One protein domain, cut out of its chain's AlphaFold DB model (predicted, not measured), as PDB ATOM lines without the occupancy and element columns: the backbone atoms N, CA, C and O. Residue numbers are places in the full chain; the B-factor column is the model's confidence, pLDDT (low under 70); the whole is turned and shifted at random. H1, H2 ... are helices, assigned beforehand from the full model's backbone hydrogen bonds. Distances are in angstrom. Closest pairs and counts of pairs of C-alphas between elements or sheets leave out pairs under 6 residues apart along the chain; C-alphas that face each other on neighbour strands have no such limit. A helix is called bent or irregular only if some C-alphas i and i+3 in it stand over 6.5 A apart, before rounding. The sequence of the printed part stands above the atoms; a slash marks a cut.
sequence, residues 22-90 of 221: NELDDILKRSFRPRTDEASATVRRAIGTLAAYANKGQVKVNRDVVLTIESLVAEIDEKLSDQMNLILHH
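AT A GLANCE: This is residues 22 to 90 of the 221 residues of the protein "VipB domain-containing protein" of Yersinia pestis bv. Antiqua (strain Antiqua) (UniProt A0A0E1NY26). Picture a loose, wide V: H2 and the longer H3 are its two arms, spreading from the link of residues 56 to 64, and the short H1 packs crosswise on residues 40 to 44 of H2, away from H3. Much of H3 sticks out as a free arm, residues 73 to 88, and it touches no other helix. The printed part has 69 residues with three named helices, in the order H1, H2, H3, and no named strand; its class is all helix. The whole is loose, with a radius of gyration of the C-alphas of 15.6 A, and its C-alphas span 47 by 30 by 19 A, an elongated outline.

IN THESE COORDINATES: Find C-alpha 22 at (-1.536, -3.948, 30.103); here H1 begins, and it runs through residues 22 to 32. After four residues look for C-alpha 37 at (0.598, 5.161, 42.675), where H2 starts; it covers residues 37 to 55 and measures 26.8 A from first to last C-alpha, and along it z falls to 17.223 at C-alpha 55. H3, residues 65 to 88, is the longest helix, at 34.0 A from first to last C-alpha; it ends at C-alpha 88, at (-7.095, 40.802, 31.917).

HOW THE PARTS SIT: Start with H1 and H2, which touch, with 4 pairs of C-alphas within 8 A. Their closest C-alphas are those of Lys 29 and Ser 40, 7.4 A apart. H2 touches H1 with residues 40 to 44 alone. Their lines stand at a steep tilt of 69 degrees, only just short of about perpendicular, and they run opposite ways. Go on past residue 55 and you reach H3, which is apart from H2 although it follows it in the chain. H1 and H3 are apart too. Look at the backbone O and N atoms inside H1, H2 and H3: every O i to N i+4 pair is within hydrogen-bond range. No helix is bent or irregular.

THE WHOLE: The two C-alphas farthest apart are those of Glu 23 and His 90, 48.9 A. The stretches that stand free are residues 51 to 58, of which 51 to 55 belong to H2; residues 62 to 67, of which 65 to 67 belong to H3; and residues 73 to 90, of which 73 to 88 belong to H3. Without them the body has 37 residues and spans 32 by 19 by 14 A. The link from H1 to H2 is tight, and the link from H2 to H3, nine residues, is short. The printed part has no cut. Its mean pLDDT is 82.0; look for values under 70 at residue 22 and residues 57 to 62.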
ATOM      1  N   ASN A  22      -2.523  -3.376  29.185       67.06
ATOM      2  CA  ASN A  22      -1.536  -3.948  30.103       67.06
ATOM      3  C   ASN A  22      -0.095  -3.756  29.597       67.06
ATOM      4  O   ASN A  22       0.802  -3.439  30.377       67.06
ATOM      5  N   GLU A  23       0.124  -3.881  28.287       73.75
ATOM      6  CA  GLU A  23       1.441  -3.684  27.670       73.75
ATOM      7  C   GLU A  23       1.891  -2.213  27.724       73.75
ATOM      8  O   GLU A  23       3.056  -1.915  28.007       73.75
ATOM      9  N   LEU A  24       0.956  -1.272  27.537       72.75
ATOM     10  CA  LEU A  24       1.215   0.155  27.714       72.75
ATOM     11  C   LEU A  24       1.614   0.468  29.162       72.75
ATOM     12  O   LEU A  24       2.619   1.142  29.387       72.75
ATOM     13  N   ASP A  25       0.879  -0.053  30.144       70.81
ATOM     14  CA  ASP A  25       1.159   0.175  31.565       70.81
ATOM     15  C   ASP A  25       2.548  -0.321  31.993       70.81
ATOM     16  O   ASP A  25       3.248   0.357  32.757       70.81
ATOM     17  N   ASP A  26       2.990  -1.458  31.461       76.88
ATOM     18  CA  ASP A  26       4.325  -1.996  31.729       76.88
ATOM     19  C   ASP A  26       5.435  -1.128  31.114       76.88
ATOM     20  O   ASP A  26       6.472  -0.880  31.748       76.88
ATOM     21  N   ILE A  27       5.209  -0.570  29.921       77.88
ATOM     22  CA  ILE A  27       6.128   0.386  29.286       77.88
ATOM     23  C   ILE A  27       6.207   1.690  30.095       77.88
ATOM     24  O   ILE A  27       7.305   2.228  30.293       77.88
ATOM     25  N   LEU A  28       5.078   2.190  30.606       73.56
ATOM     26  CA  LEU A  28       5.027   3.425  31.396       73.56
ATOM     27  C   LEU A  28       5.766   3.288  32.728       73.56
ATOM     28  O   LEU A  28       6.582   4.153  33.074       73.56
ATOM     29  N   LYS A  29       5.563   2.175  33.440       74.12
ATOM     30  CA  LYS A  29       6.283   1.877  34.687       74.12
ATOM     31  C   LYS A  29       7.790   1.763  34.460       74.12
ATOM     32  O   LYS A  29       8.570   2.289  35.258       74.12
ATOM     33  N   ARG A  30       8.213   1.139  33.353       77.50
ATOM     34  CA  ARG A  30       9.635   0.974  33.009       77.50
ATOM     35  C   ARG A  30      10.321   2.294  32.656       77.50
ATOM     36  O   ARG A  30      11.482   2.485  33.021       77.50
ATOM     37  N   SER A  31       9.618   3.182  31.956       75.38
ATOM     38  CA  SER A  31      10.188   4.403  31.370       75.38
ATOM     39  C   SER A  31      10.221   5.578  32.348       75.38
ATOM     40  O   SER A  31      11.217   6.294  32.403       75.38
ATOM     41  N   PHE A  32       9.169   5.753  33.158       70.94
ATOM     42  CA  PHE A  32       9.035   6.909  34.056       70.94
ATOM     43  C   PHE A  32       9.364   6.611  35.524       70.94
ATOM     44  O   PHE A  32       9.576   7.547  36.289       70.94
ATOM     45  N   ARG A  33       9.426   5.329  35.928       80.25
ATOM     46  CA  ARG A  33       9.711   4.887  37.312       80.25
ATOM     47  C   ARG A  33       8.978   5.721  38.387       80.25
ATOM     48  O   ARG A  33       9.632   6.290  39.269       80.25
ATOM     49  N   PRO A  34       7.639   5.835  38.323       71.44
ATOM     50  CA  PRO A  34       6.878   6.604  39.302       71.44
ATOM     51  C   PRO A  34       7.085   6.038  40.714       71.44
ATOM     52  O   PRO A  34       7.079   4.827  40.919       71.44
ATOM     53  N   ARG A  35       7.301   6.925  41.693       74.38
ATOM     54  CA  ARG A  35       7.561   6.555  43.098       74.38
ATOM     55  C   ARG A  35       6.292   6.314  43.917       74.38
ATOM     56  O   ARG A  35       6.380   5.753  45.002       74.38
ATOM     57  N   THR A  36       5.144   6.763  43.417       81.19
ATOM     58  CA  THR A  36       3.836   6.659  44.072       81.19
ATOM     59  C   THR A  36       2.771   6.259  43.055       81.19
ATOM     60  O   THR A  36       2.874   6.591  41.869       81.19
ATOM     61  N   ASP A  37       1.722   5.581  43.523       77.19
ATOM     62  CA  ASP A  37       0.598   5.161  42.675       77.19
ATOM     63  C   ASP A  37      -0.137   6.366  42.060       77.19
ATOM     64  O   ASP A  37      -0.565   6.325  40.906       77.19
ATOM     65  N   GLU A  38      -0.191   7.491  42.778       81.38
ATOM     66  CA  GLU A  38      -0.763   8.755  42.298       81.38
ATOM     67  C   GLU A  38       0.029   9.360  41.124       81.38
ATOM     68  O   GLU A  38      -0.551   9.832  40.138       81.38
ATOM     69  N   ALA A  39       1.363   9.292  41.176       76.94
ATOM     70  CA  ALA A  39       2.212   9.728  40.072       76.94
ATOM     71  C   ALA A  39       2.022   8.829  38.841       76.94
ATOM     72  O   ALA A  39       1.907   9.335  37.724       76.94
ATOM     73  N   SER A  40       1.911   7.508  39.039       76.56
ATOM     74  CA  SER A  40       1.632   6.560  37.951       76.56
ATOM     75  C   SER A  40       0.282   6.846  37.282       76.56
ATOM     76  O   SER A  40       0.189   6.872  36.054       76.56
ATOM     77  N   ALA A  41      -0.755   7.133  38.074       82.62
ATOM     78  CA  ALA A  41      -2.079   7.488  37.566       82.62
ATOM     79  C   ALA A  41      -2.082   8.813  36.778       82.62
ATOM     80  O   ALA A  41      -2.805   8.949  35.790       82.62
ATOM     81  N   THR A  42      -1.262   9.784  37.188       83.12
ATOM     82  CA  THR A  42      -1.135  11.089  36.517       83.12
ATOM     83  C   THR A  42      -0.436  10.963  35.164       83.12
ATOM     84  O   THR A  42      -0.931  11.495  34.171       83.12
ATOM     85  N   VAL A  43       0.659  10.196  35.100       83.25
ATOM     86  CA  VAL A  43       1.370   9.891  33.843       83.25
ATOM     87  C   VAL A  43       0.446   9.171  32.861       83.25
ATOM     88  O   VAL A  43       0.362   9.565  31.698       83.25
ATOM     89  N   ARG A  44      -0.314   8.173  33.335       81.75
ATOM     90  CA  ARG A  44      -1.285   7.445  32.505       81.75
ATOM     91  C   ARG A  44      -2.355   8.378  31.933       81.75
ATOM     92  O   ARG A  44      -2.639   8.322  30.738       81.75
ATOM     93  N   ARG A  45      -2.893   9.291  32.751       84.75
ATOM     94  CA  ARG A  45      -3.854  10.313  32.300       84.75
ATOM     95  C   ARG A  45      -3.250  11.247  31.253       84.75
ATOM     96  O   ARG A  45      -3.870  11.462  30.215       84.75
ATOM     97  N   ALA A  46      -2.052  11.776  31.494       82.12
ATOM     98  CA  ALA A  46      -1.386  12.695  30.570       82.12
ATOM     99  C   ALA A  46      -1.156  12.051  29.192       82.12
ATOM    100  O   ALA A  46      -1.498  12.641  28.167       82.12
ATOM    101  N   ILE A  47      -0.670  10.807  29.169       82.88
ATOM    102  CA  ILE A  47      -0.404  10.066  27.930       82.88
ATOM    103  C   ILE A  47      -1.702   9.687  27.217       82.88
ATOM    104  O   ILE A  47      -1.789   9.847  26.002       82.88
ATOM    105  N   GLY A  48      -2.739   9.274  27.951       84.62
ATOM    106  CA  GLY A  48      -4.065   9.040  27.375       84.62
ATOM    107  C   GLY A  48      -4.665  10.299  26.741       84.62
ATOM    108  O   GLY A  48      -5.233  10.238  25.652       84.62
ATOM    109  N   THR A  49      -4.475  11.462  27.372       84.38
ATOM    110  CA  THR A  49      -4.946  12.755  26.843       84.38
ATOM    111  C   THR A  49      -4.189  13.137  25.569       84.38
ATOM    112  O   THR A  49      -4.803  13.549  24.585       84.38
ATOM    113  N   LEU A  50      -2.866  12.944  25.556       79.00
ATOM    114  CA  LEU A  50      -2.023  13.197  24.390       79.00
ATOM    115  C   LEU A  50      -2.366  12.254  23.226       79.00
ATOM    116  O   LEU A  50      -2.495  12.706  22.093       79.00
ATOM    117  N   ALA A  51      -2.574  10.962  23.500       80.62
ATOM    118  CA  ALA A  51      -2.980   9.974  22.503       80.62
ATOM    119  C   ALA A  51      -4.356  10.306  21.905       80.62
ATOM    120  O   ALA A  51      -4.525  10.281  20.687       80.62
ATOM    121  N   ALA A  52      -5.323  10.694  22.742       82.38
ATOM    122  CA  ALA A  52      -6.634  11.145  22.285       82.38
ATOM    123  C   ALA A  52      -6.547  12.421  21.431       82.38
ATOM    124  O   ALA A  52      -7.277  12.551  20.448       82.38
ATOM    125  N   TYR A  53      -5.654  13.354  21.776       77.81
ATOM    126  CA  TYR A  53      -5.426  14.576  21.005       77.81
ATOM    127  C   TYR A  53      -4.736  14.294  19.662       77.81
ATOM    128  O   TYR A  53      -5.192  14.773  18.624       77.81
ATOM    129  N   ALA A  54      -3.707  13.442  19.650       77.25
ATOM    130  CA  ALA A  54      -3.031  13.002  18.430       77.25
ATOM    131  C   ALA A  54      -3.991  12.272  17.474       77.25
ATOM    132  O   ALA A  54      -3.966  12.510  16.266       77.25
ATOM    133  N   ASN A  55      -4.900  11.450  18.012       80.38
ATOM    134  CA  ASN A  55      -5.876  10.696  17.223       80.38
ATOM    135  C   ASN A  55      -6.943  11.584  16.549       80.38
ATOM    136  O   ASN A  55      -7.552  11.180  15.563       80.38
ATOM    137  N   LYS A  56      -7.150  12.826  17.016       78.12
ATOM    138  CA  LYS A  56      -8.034  13.801  16.343       78.12
ATOM    139  C   LYS A  56      -7.457  14.336  15.023       78.12
ATOM    140  O   LYS A  56      -8.108  15.145  14.367       78.12
ATOM    141  N   GLY A  57      -6.257  13.904  14.622       64.44
ATOM    142  CA  GLY A  57      -5.662  14.204  13.315       64.44
ATOM    143  C   GLY A  57      -5.140  15.636  13.162       64.44
ATOM    144  O   GLY A  57      -4.783  16.043  12.061       64.44
ATOM    145  N   GLN A  58      -5.088  16.404  14.252       62.94
ATOM    146  CA  GLN A  58      -4.660  17.807  14.244       62.94
ATOM    147  C   GLN A  58      -3.146  17.985  14.430       62.94
ATOM    148  O   GLN A  58      -2.639  19.091  14.272       62.94
ATOM    149  N   VAL A  59      -2.403  16.909  14.713       65.06
ATOM    150  CA  VAL A  59      -0.968  16.975  15.017       65.06
ATOM    151  C   VAL A  59      -0.153  16.357  13.884       65.06
ATOM    152  O   VAL A  59      -0.214  15.152  13.644       65.06
ATOM    153  N   LYS A  60       0.658  17.171  13.197       67.69
ATOM    154  CA  LYS A  60       1.710  16.656  12.310       67.69
ATOM    155  C   LYS A  60       2.854  16.137  13.175       67.69
ATOM    156  O   LYS A  60       3.693  16.912  13.619       67.69
ATOM    157  N   VAL A  61       2.873  14.831  13.420       68.62
ATOM    158  CA  VAL A  61       3.956  14.182  14.168       68.62
ATOM    159  C   VAL A  61       5.236  14.255  13.335       68.62
ATOM    160  O   VAL A  61       5.323  13.656  12.260       68.62
ATOM    161  N   ASN A  62       6.217  15.027  13.804       67.06
ATOM    162  CA  ASN A  62       7.541  15.072  13.194       67.06
ATOM    163  C   ASN A  62       8.331  13.812  13.598       67.06
ATOM    164  O   ASN A  62       8.010  13.136  14.574       67.06
ATOM    165  N   ARG A  63       9.397  13.496  12.858       71.12
ATOM    166  CA  ARG A  63      10.347  12.426  13.200       71.12
ATOM    167  C   ARG A  63      10.975  12.632  14.579       71.12
ATOM    168  O   ARG A  63      11.355  11.659  15.220       71.12
ATOM    169  N   ASP A  64      11.066  13.890  15.007       80.25
ATOM    170  CA  ASP A  64      11.420  14.271  16.363       80.25
ATOM    171  C   ASP A  64      10.155  14.510  17.206       80.25
ATOM    172  O   ASP A  64       9.398  15.473  17.019       80.25
ATOM    173  N   VAL A  65       9.919  13.586  18.133       79.62
ATOM    174  CA  VAL A  65       8.775  13.608  19.050       79.62
ATOM    175  C   VAL A  65       8.910  14.739  20.071       79.62
ATOM    176  O   VAL A  65       7.896  15.309  20.463       79.62
ATOM    177  N   VAL A  66      10.135  15.110  20.460       82.62
ATOM    178  CA  VAL A  66      10.376  16.197  21.423       82.62
ATOM    179  C   VAL A  66       9.937  17.524  20.816       82.62
ATOM    180  O   VAL A  66       9.110  18.215  21.406       82.62
ATOM    181  N   LEU A  67      10.364  17.807  19.582       81.50
ATOM    182  CA  LEU A  67       9.928  18.996  18.837       81.50
ATOM    183  C   LEU A  67       8.406  19.042  18.638       81.50
ATOM    184  O   LEU A  67       7.798  20.114  18.657       81.50
ATOM    185  N   THR A  68       7.770  17.880  18.461       81.19
ATOM    186  CA  THR A  68       6.305  17.794  18.354       81.19
ATOM    187  C   THR A  68       5.633  18.181  19.677       81.19
ATOM    188  O   THR A  68       4.667  18.937  19.666       81.19
ATOM    189  N   ILE A  69       6.150  17.713  20.819       83.69
ATOM    190  CA  ILE A  69       5.623  18.056  22.151       83.69
ATOM    191  C   ILE A  69       5.823  19.543  22.453       83.69
ATOM    192  O   ILE A  69       4.883  20.194  22.892       83.69
ATOM    193  N   GLU A  70       7.006  20.096  22.185       86.00
ATOM    194  CA  GLU A  70       7.278  21.526  22.388       86.00
ATOM    195  C   GLU A  70       6.338  22.407  21.555       86.00
ATOM    196  O   GLU A  70       5.799  23.389  22.059       86.00
ATOM    197  N   SER A  71       6.060  22.008  20.308       84.62
ATOM    198  CA  SER A  71       5.103  22.714  19.446       84.62
ATOM    199  C   SER A  71       3.676  22.669  20.005       84.62
ATOM    200  O   SER A  71       2.953  23.659  19.929       84.62
ATOM    201  N   LEU A  72       3.268  21.539  20.592       84.88
ATOM    202  CA  LEU A  72       1.958  21.400  21.238       84.88
ATOM    203  C   LEU A  72       1.841  22.252  22.503       84.88
ATOM    204  O   LEU A  72       0.791  22.842  22.740       84.88
ATOM    205  N   VAL A  73       2.903  22.318  23.310       88.31
ATOM    206  CA  VAL A  73       2.948  23.192  24.491       88.31
ATOM    207  C   VAL A  73       2.828  24.650  24.062       88.31
ATOM    208  O   VAL A  73       1.990  25.358  24.606       88.31
ATOM    209  N   ALA A  74       3.566  25.072  23.031       89.50
ATOM    210  CA  ALA A  74       3.467  26.428  22.498       89.50
ATOM    211  C   ALA A  74       2.046  26.770  22.005       89.50
ATOM    212  O   ALA A  74       1.554  27.859  22.281       89.50
ATOM    213  N   GLU A  75       1.355  25.837  21.337       89.00
ATOM    214  CA  GLU A  75      -0.035  26.036  20.896       89.00
ATOM    215  C   GLU A  75      -1.010  26.173  22.084       89.00
ATOM    216  O   GLU A  75      -1.973  26.944  22.037       89.00
ATOM    217  N   ILE A  76      -0.777  25.425  23.167       90.50
ATOM    218  CA  ILE A  76      -1.552  25.554  24.407       90.50
ATOM    219  C   ILE A  76      -1.268  26.905  25.066       90.50
ATOM    220  O   ILE A  76      -2.214  27.589  25.452       90.50
ATOM    221  N   ASP A  77      -0.002  27.300  25.167       94.75
ATOM    222  CA  ASP A  77       0.407  28.571  25.762       94.75
ATOM    223  C   ASP A  77      -0.150  29.763  24.981       94.75
ATOM    224  O   ASP A  77      -0.592  30.732  25.595       94.75
ATOM    225  N   GLU A  78      -0.209  29.680  23.651       96.00
ATOM    226  CA  GLU A  78      -0.860  30.680  22.797       96.00
ATOM    227  C   GLU A  78      -2.355  30.785  23.129       96.00
ATOM    228  O   GLU A  78      -2.839  31.863  23.473       96.00
ATOM    229  N   LYS A  79      -3.076  29.656  23.165       95.31
ATOM    230  CA  LYS A  79      -4.507  29.624  23.522       95.31
ATOM    231  C   LYS A  79      -4.779  30.142  24.936       95.31
ATOM    232  O   LYS A  79      -5.766  30.846  25.160       95.31
ATOM    233  N   LEU A  80      -3.931  29.786  25.900       96.38
ATOM    234  CA  LEU A  80      -4.033  30.267  27.277       96.38
ATOM    235  C   LEU A  80      -3.738  31.763  27.359       96.38
ATOM    236  O   LEU A  80      -4.463  32.481  28.046       96.38
ATOM    237  N   SER A  81      -2.716  32.235  26.645       97.44
ATOM    238  CA  SER A  81      -2.346  33.649  26.587       97.44
ATOM    239  C   SER A  81      -3.455  34.483  25.960       97.44
ATOM    240  O   SER A  81      -3.816  35.511  26.522       97.44
ATOM    241  N   ASP A  82      -4.061  34.023  24.866       97.31
ATOM    242  CA  ASP A  82      -5.196  34.690  24.226       97.31
ATOM    243  C   ASP A  82      -6.388  34.801  25.176       97.31
ATOM    244  O   ASP A  82      -6.948  35.884  25.368       97.31
ATOM    245  N   GLN A  83      -6.744  33.701  25.842       97.44
ATOM    246  CA  GLN A  83      -7.847  33.704  26.797       97.44
ATOM    247  C   GLN A  83      -7.555  34.605  28.002       97.44
ATOM    248  O   GLN A  83      -8.431  35.347  28.454       97.44
ATOM    249  N   MET A  84      -6.328  34.562  28.519       96.94
ATOM    250  CA  MET A  84      -5.902  35.402  29.632       96.94
ATOM    251  C   MET A  84      -5.891  36.877  29.232       96.94
ATOM    252  O   MET A  84      -6.372  37.716  29.988       96.94
ATOM    253  N   ASN A  85      -5.434  37.200  28.020       97.12
ATOM    254  CA  ASN A  85      -5.461  38.552  27.482       97.12
ATOM    255  C   ASN A  85      -6.889  39.095  27.433       97.12
ATOM    256  O   ASN A  85      -7.104  40.227  27.856       97.12
ATOM    257  N   LEU A  86      -7.872  38.300  26.998       96.62
ATOM    258  CA  LEU A  86      -9.278  38.718  27.001       96.62
ATOM    259  C   LEU A  86      -9.799  39.020  28.412       96.62
ATOM    260  O   LEU A  86     -10.514  40.003  28.598       96.62
ATOM    261  N   ILE A  87      -9.436  38.198  29.400       95.38
ATOM    262  CA  ILE A  87      -9.861  38.378  30.796       95.38
ATOM    263  C   ILE A  87      -9.202  39.624  31.400       95.38
ATOM    264  O   ILE A  87      -9.894  40.500  31.915       95.38
ATOM    265  N   LEU A  88      -7.875  39.725  31.304       95.56
ATOM    266  CA  LEU A  88      -7.095  40.802  31.917       95.56
ATOM    267  C   LEU A  88      -7.322  42.159  31.241       95.56
ATOM    268  O   LEU A  88      -7.242  43.189  31.900       95.56
ATOM    269  N   HIS A  89      -7.637  42.185  29.942       96.94
ATOM    270  CA  HIS A  89      -7.948  43.424  29.219       96.94
ATOM    271  C   HIS A  89      -9.438  43.776  29.219       96.94
ATOM    272  O   HIS A  89      -9.853  44.736  28.563       96.94
ATOM    273  N   HIS A  90     -10.267  43.040  29.962       97.75
ATOM    274  CA  HIS A  90     -11.660  43.413  30.138       97.75
ATOM    275  C   HIS A  90     -11.762  44.724  30.931       97.75
ATOM    276  O   HIS A  90     -11.184  44.858  32.009       97.75
TER     277      HIS A  90